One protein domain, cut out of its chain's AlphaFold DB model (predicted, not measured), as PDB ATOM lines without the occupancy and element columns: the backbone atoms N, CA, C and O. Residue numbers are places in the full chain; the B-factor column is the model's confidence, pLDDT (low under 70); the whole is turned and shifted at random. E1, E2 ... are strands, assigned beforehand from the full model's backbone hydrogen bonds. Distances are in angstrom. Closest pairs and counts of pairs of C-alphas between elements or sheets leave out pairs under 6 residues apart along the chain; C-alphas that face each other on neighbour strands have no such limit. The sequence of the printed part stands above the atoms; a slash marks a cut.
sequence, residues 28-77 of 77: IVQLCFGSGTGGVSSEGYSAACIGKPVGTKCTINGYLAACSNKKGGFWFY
ATOM      1  N   ILE A  28       1.099  28.010 -64.016       54.59
ATOM      2  CA  ILE A  28       0.563  29.155 -63.272       54.59
ATOM      3  C   ILE A  28       0.627  28.842 -61.781       54.59
ATOM      4  O   ILE A  28      -0.241  28.132 -61.268       54.59
ATOM      5  N   VAL A  29       1.684  29.303 -61.101       55.59
ATOM      6  CA  VAL A  29       1.707  29.287 -59.641       55.59
ATOM      7  C   VAL A  29       0.560  30.207 -59.302       55.59
ATOM      8  O   VAL A  29       0.665  31.418 -59.475       55.59
ATOM      9  N   GLN A  30      -0.602  29.616 -59.035       62.12
ATOM     10  CA  GLN A  30      -1.847  30.345 -58.954       62.12
ATOM     11  C   GLN A  30      -1.675  31.268 -57.763       62.12
ATOM     12  O   GLN A  30      -1.755  30.804 -56.629       62.12
ATOM     13  N   LEU A  31      -1.342  32.533 -58.045       70.31
ATOM     14  CA  LEU A  31      -1.010  33.543 -57.054       70.31
ATOM     15  C   LEU A  31      -2.138  33.523 -56.027       70.31
ATOM     16  O   LEU A  31      -3.291  33.823 -56.340       70.31
ATOM     17  N   CYS A  32      -1.823  33.020 -54.841       83.25
ATOM     18  CA  CYS A  32      -2.799  32.729 -53.814       83.25
ATOM     19  C   CYS A  32      -2.478  33.618 -52.626       83.25
ATOM     20  O   CYS A  32      -1.651  33.276 -51.787       83.25
ATOM     21  N   PHE A  33      -3.102  34.789 -52.613       92.19
ATOM     22  CA  PHE A  33      -2.910  35.810 -51.594       92.19
ATOM     23  C   PHE A  33      -4.264  36.166 -51.003       92.19
ATOM     24  O   PHE A  33      -5.254  36.258 -51.731       92.19
ATOM     25  N   GLY A  34      -4.319  36.386 -49.697       91.38
ATOM     26  CA  GLY A  34      -5.547  36.842 -49.067       91.38
ATOM     27  C   GLY A  34      -5.385  37.173 -47.598       91.38
ATOM     28  O   GLY A  34      -4.327  36.995 -46.997       91.38
ATOM     29  N   SER A  35      -6.472  37.652 -47.014       94.69
ATOM     30  CA  SER A  35      -6.637  37.704 -45.570       94.69
ATOM     31  C   SER A  35      -7.347  36.446 -45.080       94.69
ATOM     32  O   SER A  35      -8.050  35.768 -45.837       94.69
ATOM     33  N   GLY A  36      -7.156  36.113 -43.809       93.44
ATOM     34  CA  GLY A  36      -7.834  34.984 -43.186       93.44
ATOM     35  C   GLY A  36      -7.962  35.131 -41.678       93.44
ATOM     36  O   GLY A  36      -7.316  35.976 -41.062       93.44
ATOM     37  N   THR A  37      -8.804  34.297 -41.083       94.94
ATOM     38  CA  THR A  37      -9.012  34.212 -39.630       94.94
ATOM     39  C   THR A  37      -8.553  32.853 -39.118       94.94
ATOM     40  O   THR A  37      -8.757  31.862 -39.812       94.94
ATOM     41  N   GLY A  38      -8.000  32.779 -37.904       91.38
ATOM     42  CA  GLY A  38      -7.506  31.520 -37.325       91.38
ATOM     43  C   GLY A  38      -6.166  31.069 -37.923       91.38
ATOM     44  O   GLY A  38      -5.366  31.909 -38.329       91.38
ATOM     45  N   GLY A  39      -5.910  29.757 -37.954       84.31
ATOM     46  CA  GLY A  39      -4.752  29.148 -38.627       84.31
ATOM     47  C   GLY A  39      -3.550  28.811 -37.739       84.31
ATOM     48  O   GLY A  39      -2.630  28.158 -38.225       84.31
ATOM     49  N   VAL A  40      -3.541  29.240 -36.468       83.44
ATOM     50  CA  VAL A  40      -2.402  29.060 -35.536       83.44
ATOM     51  C   VAL A  40      -2.579  27.829 -34.638       83.44
ATOM     52  O   VAL A  40      -1.693  26.993 -34.535       83.44
ATOM     53  N   SER A  41      -3.738  27.708 -33.986       88.44
ATOM     54  CA  SER A  41      -4.089  26.594 -33.083       88.44
ATOM     55  C   SER A  41      -5.316  25.805 -33.549       88.44
ATOM     56  O   SER A  41      -5.699  24.806 -32.948       88.44
ATOM     57  N   SER A  42      -5.956  26.277 -34.612       90.88
ATOM     58  CA  SER A  42      -7.129  25.685 -35.242       90.88
ATOM     59  C   SER A  42      -7.119  26.033 -36.723       90.88
ATOM     60  O   SER A  42      -6.434  26.971 -37.144       90.88
ATOM     61  N   GLU A  43      -7.877  25.272 -37.501       94.12
ATOM     62  CA  GLU A  43      -7.990  25.481 -38.936       94.12
ATOM     63  C   GLU A  43      -8.537  26.881 -39.211       94.12
ATOM     64  O   GLU A  43      -9.590  27.265 -38.694       94.12
ATOM     65  N   GLY A  44      -7.802  27.653 -40.003       96.50
ATOM     66  CA  GLY A  44      -8.210  28.988 -40.397       96.50
ATOM     67  C   GLY A  44      -9.168  28.979 -41.581       96.50
ATOM     68  O   GLY A  44      -9.378  27.955 -42.228       96.50
ATOM     69  N   TYR A  45      -9.717  30.148 -41.898       96.81
ATOM     70  CA  TYR A  45     -10.528  30.373 -43.091       96.81
ATOM     71  C   TYR A  45     -10.018  31.568 -43.899       96.81
ATOM     72  O   TYR A  45      -9.813  32.655 -43.356       96.81
ATOM     73  N   SER A  46      -9.845  31.377 -45.205       95.81
ATOM     74  CA  SER A  46      -9.541  32.412 -46.186       95.81
ATOM     75  C   SER A  46     -10.191  32.101 -47.532       95.81
ATOM     76  O   SER A  46     -10.103  30.987 -48.055       95.81
ATOM     77  N   ALA A  47     -10.768  33.128 -48.161       94.62
ATOM     78  CA  ALA A  47     -11.305  33.025 -49.515       94.62
ATOM     79  C   ALA A  47     -10.238  32.633 -50.555       94.62
ATOM     80  O   ALA A  47     -10.570  32.026 -51.571       94.62
ATOM     81  N   ALA A  48      -8.958  32.910 -50.277       93.19
ATOM     82  CA  ALA A  48      -7.846  32.541 -51.149       93.19
ATOM     83  C   ALA A  48      -7.728  31.017 -51.356       93.19
ATOM     84  O   ALA A  48      -7.270  30.582 -52.411       93.19
ATOM     85  N   CYS A  49      -8.205  30.213 -50.397       93.38
ATOM     86  CA  CYS A  49      -8.204  28.752 -50.468       93.38
ATOM     87  C   CYS A  49      -9.480  28.142 -51.074       93.38
ATOM     88  O   CYS A  49      -9.587  26.922 -51.196       93.38
ATOM     89  N   ILE A  50     -10.471  28.946 -51.477       93.12
ATOM     90  CA  ILE A  50     -11.693  28.414 -52.097       93.12
ATOM     91  C   ILE A  50     -11.370  27.885 -53.498       93.12
ATOM     92  O   ILE A  50     -10.835  28.601 -54.341       93.12
ATOM     93  N   GLY A  51     -11.724  26.622 -53.753       89.88
ATOM     94  CA  GLY A  51     -11.488  25.972 -55.045       89.88
ATOM     95  C   GLY A  51     -10.019  25.633 -55.310       89.88
ATOM     96  O   GLY A  51      -9.680  25.258 -56.430       89.88
ATOM     97  N   LYS A  52      -9.147  25.762 -54.302       90.38
ATOM     98  CA  LYS A  52      -7.748  25.343 -54.391       90.38
ATOM     99  C   LYS A  52      -7.601  23.875 -53.987       90.38
ATOM    100  O   LYS A  52      -8.273  23.441 -53.052       90.38
ATOM    101  N   PRO A  53      -6.704  23.117 -54.639       91.19
ATOM    102  CA  PRO A  53      -6.305  21.802 -54.156       91.19
ATOM    103  C   PRO A  53      -5.745  21.861 -52.729       91.19
ATOM    104  O   PRO A  53      -5.097  22.841 -52.343       91.19
ATOM    105  N   VAL A  54      -5.935  20.784 -51.971       92.88
ATOM    106  CA  VAL A  54      -5.317  20.617 -50.648       92.88
ATOM    107  C   VAL A  54      -3.796  20.721 -50.771       92.88
ATOM    108  O   VAL A  54      -3.203  20.184 -51.704       92.88
ATOM    109  N   GLY A  55      -3.159  21.430 -49.841       90.62
ATOM    110  CA  GLY A  55      -1.716  21.665 -49.836       90.62
ATOM    111  C   GLY A  55      -1.255  22.805 -50.746       90.62
ATOM    112  O   GLY A  55      -0.060  23.099 -50.777       90.62
ATOM    113  N   THR A  56      -2.170  23.478 -51.460       91.25
ATOM    114  CA  THR A  56      -1.823  24.697 -52.205       91.25
ATOM    115  C   THR A  56      -1.229  25.723 -51.247       91.25
ATOM    116  O   THR A  56      -1.855  26.075 -50.246       91.25
ATOM    117  N   LYS A  57      -0.020  26.194 -51.561       91.81
ATOM    118  CA  LYS A  57       0.674  27.212 -50.773       91.81
ATOM    119  C   LYS A  57       0.122  28.588 -51.111       91.81
ATOM    120  O   LYS A  57       0.166  29.012 -52.265       91.81
ATOM    121  N   CYS A  58      -0.367  29.273 -50.092       91.44
ATOM    122  CA  CYS A  58      -0.928  30.610 -50.179       91.44
ATOM    123  C   CYS A  58      -0.246  31.528 -49.169       91.44
ATOM    124  O   CYS A  58       0.205  31.082 -48.117       91.44
ATOM    125  N   THR A  59      -0.192  32.818 -49.467       93.38
ATOM    126  CA  THR A  59       0.203  33.842 -48.505       93.38
ATOM    127  C   THR A  59      -1.053  34.425 -47.873       93.38
ATOM    128  O   THR A  59      -1.800  35.158 -48.524       93.38
ATOM    129  N   ILE A  60      -1.293  34.102 -46.604       94.19
ATOM    130  CA  ILE A  60      -2.455  34.562 -45.841       94.19
ATOM    131  C   ILE A  60      -1.980  35.487 -44.724       94.19
ATOM    132  O   ILE A  60      -1.111  35.114 -43.944       94.19
ATOM    133  N   ASN A  61      -2.512  36.710 -44.652       93.88
ATOM    134  CA  ASN A  61      -2.067  37.736 -43.692       93.88
ATOM    135  C   ASN A  61      -0.539  37.988 -43.710       93.88
ATOM    136  O   ASN A  61       0.042  38.343 -42.690       93.88
ATOM    137  N   GLY A  62       0.123  37.772 -44.851       91.44
ATOM    138  CA  GLY A  62       1.581  37.902 -44.984       91.44
ATOM    139  C   GLY A  62       2.394  36.666 -44.577       91.44
ATOM    140  O   GLY A  62       3.604  36.659 -44.780       91.44
ATOM    141  N   TYR A  63       1.755  35.604 -44.080       91.50
ATOM    142  CA  TYR A  63       2.409  34.353 -43.691       91.50
ATOM    143  C   TYR A  63       2.145  33.246 -44.709       91.50
ATOM    144  O   TYR A  63       1.119  33.236 -45.392       91.50
ATOM    145  N   LEU A  64       3.073  32.296 -44.810       91.69
ATOM    146  CA  LEU A  64       2.879  31.116 -45.641       91.69
ATOM    147  C   LEU A  64       1.853  30.186 -44.978       91.69
ATOM    148  O   LEU A  64       1.967  29.861 -43.799       91.69
ATOM    149  N   ALA A  65       0.880  29.728 -45.755       94.00
ATOM    150  CA  ALA A  65      -0.166  28.807 -45.337       94.00
ATOM    151  C   ALA A  65      -0.401  27.720 -46.392       94.00
ATOM    152  O   ALA A  65      -0.139  27.924 -47.580       94.00
ATOM    153  N   ALA A  66      -0.936  26.579 -45.966       93.81
ATOM    154  CA  ALA A  66      -1.386  25.493 -46.826       93.81
ATOM    155  C   ALA A  66      -2.915  25.387 -46.793       93.81
ATOM    156  O   ALA A  66      -3.501  25.275 -45.715       93.81
ATOM    157  N   CYS A  67      -3.564  25.385 -47.960       94.62
ATOM    158  CA  CYS A  67      -5.005  25.137 -48.040       94.62
ATOM    159  C   CYS A  67      -5.347  23.721 -47.574       94.62
ATOM    160  O   CYS A  67      -4.638  22.760 -47.881       94.62
ATOM    161  N   SER A  68      -6.450  23.583 -46.852       94.75
ATOM    162  CA  SER A  68      -6.939  22.304 -46.352       94.75
ATOM    163  C   SER A  68      -8.018  21.715 -47.269       94.75
ATOM    164  O   SER A  68      -8.301  22.226 -48.352       94.75
ATOM    165  N   ASN A  69      -8.627  20.610 -46.837       92.81
ATOM    166  CA  ASN A  69      -9.758  19.980 -47.518       92.81
ATOM    167  C   ASN A  69     -11.100  20.689 -47.277       92.81
ATOM    168  O   ASN A  69     -12.082  20.360 -47.945       92.81
ATOM    169  N   LYS A  70     -11.178  21.651 -46.349       91.56
ATOM    170  CA  LYS A  70     -12.385  22.459 -46.161       91.56
ATOM    171  C   LYS A  70     -12.414  23.608 -47.156       91.56
ATOM    172  O   LYS A  70     -11.389  24.190 -47.504       91.56
ATOM    173  N   LYS A  71     -13.616  23.982 -47.598       93.12
ATOM    174  CA  LYS A  71     -13.805  25.116 -48.508       93.12
ATOM    175  C   LYS A  71     -13.283  26.398 -47.851       93.12
ATOM    176  O   LYS A  71     -13.887  26.888 -46.904       93.12
ATOM    177  N   GLY A  72     -12.172  26.922 -48.371       93.19
ATOM    178  CA  GLY A  72     -11.489  28.090 -47.811       93.19
ATOM    179  C   GLY A  72     -10.662  27.801 -46.555       93.19
ATOM    180  O   GLY A  72     -10.133  28.735 -45.969       93.19
ATOM    181  N   GLY A  73     -10.540  26.545 -46.127       96.62
ATOM    182  CA  GLY A  73      -9.756  26.189 -44.950       96.62
ATOM    183  C   GLY A  73      -8.250  26.287 -45.207       96.62
ATOM    184  O   GLY A  73      -7.793  26.063 -46.332       96.62
ATOM    185  N   PHE A  74      -7.471  26.627 -44.178       96.38
ATOM    186  CA  PHE A  74      -6.008  26.652 -44.256       96.38
ATOM    187  C   PHE A  74      -5.329  26.396 -42.902       96.38
ATOM    188  O   PHE A  74      -5.937  26.558 -41.843       96.38
ATOM    189  N   TRP A  75      -4.038  26.070 -42.952       95.69
ATOM    190  CA  TRP A  75      -3.131  26.018 -41.803       95.69
ATOM    191  C   TRP A  75      -1.886  26.853 -42.080       95.69
ATOM    192  O   TRP A  75      -1.369  26.804 -43.198       95.69
ATOM    193  N   PHE A  76      -1.412  27.625 -41.101       93.38
ATOM    194  CA  PHE A  76      -0.087  28.235 -41.214       93.38
ATOM    195  C   PHE A  76       1.007  27.163 -41.126       93.38
ATOM    196  O   PHE A  76       0.786  26.096 -40.547       93.38
ATOM    197  N   TYR A  77       2.152  27.444 -41.750       83.75
ATOM    198  CA  TYR A  77       3.383  26.674 -41.541       83.75
ATOM    199  C   TYR A  77       4.063  27.053 -40.227       83.75
ATOM    200  O   TYR A  77       3.949  28.236 -39.829       83.75
TER     201      TYR A  77
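This is residues 28 to 77 of the 77 residues of an uncharacterized protein of Tenacibaculum jejuense (UniProt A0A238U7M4). With little regular structure, this is a small twisted sheet of three strands, and a long looping stretch, residues 28 to 56, is tied to both its edges by short pairings. The printed part has 50 residues, with no named helix and three named strands, E1, E2, E3, in that order along the chain and across the sheet. The class is all strand, a meander, each strand the antiparallel neighbour of the one before; only 13 residues are in named elements. The whole is compact, with a radius of gyration of the C-alphas of 9.0 A and spans of 31 by 21 by 16 A.

Inner strand E2, residues 63 to 67, forms a hairpin with edge strand E1, residues 57 to 60, antiparallel at 128 degrees; N 60 and O 63 are 2.8 A apart, within hydrogen-bond range. E2 and edge strand E3, residues 73 to 76, form another, antiparallel at 140 degrees, with N 66 and O 75 at 2.8 A. Residues 33 to 34 pair parallel with 59 to 60 of E1, and 44 to 45 antiparallel with 73 to 74 of E3.

E2 is 12.6 A long, E3 10.6 A and E1 9.4 A. C-alpha 57 is at (0.674, 27.212, -50.773), C-alpha 76 at (-0.087, 28.235, -41.214).

The printed part has no cut, and both links are tight. The C-alphas farthest apart, of Ile 28 and Ser 41, are 30.7 A apart. Residues 28 to 30 have pLDDT under 70.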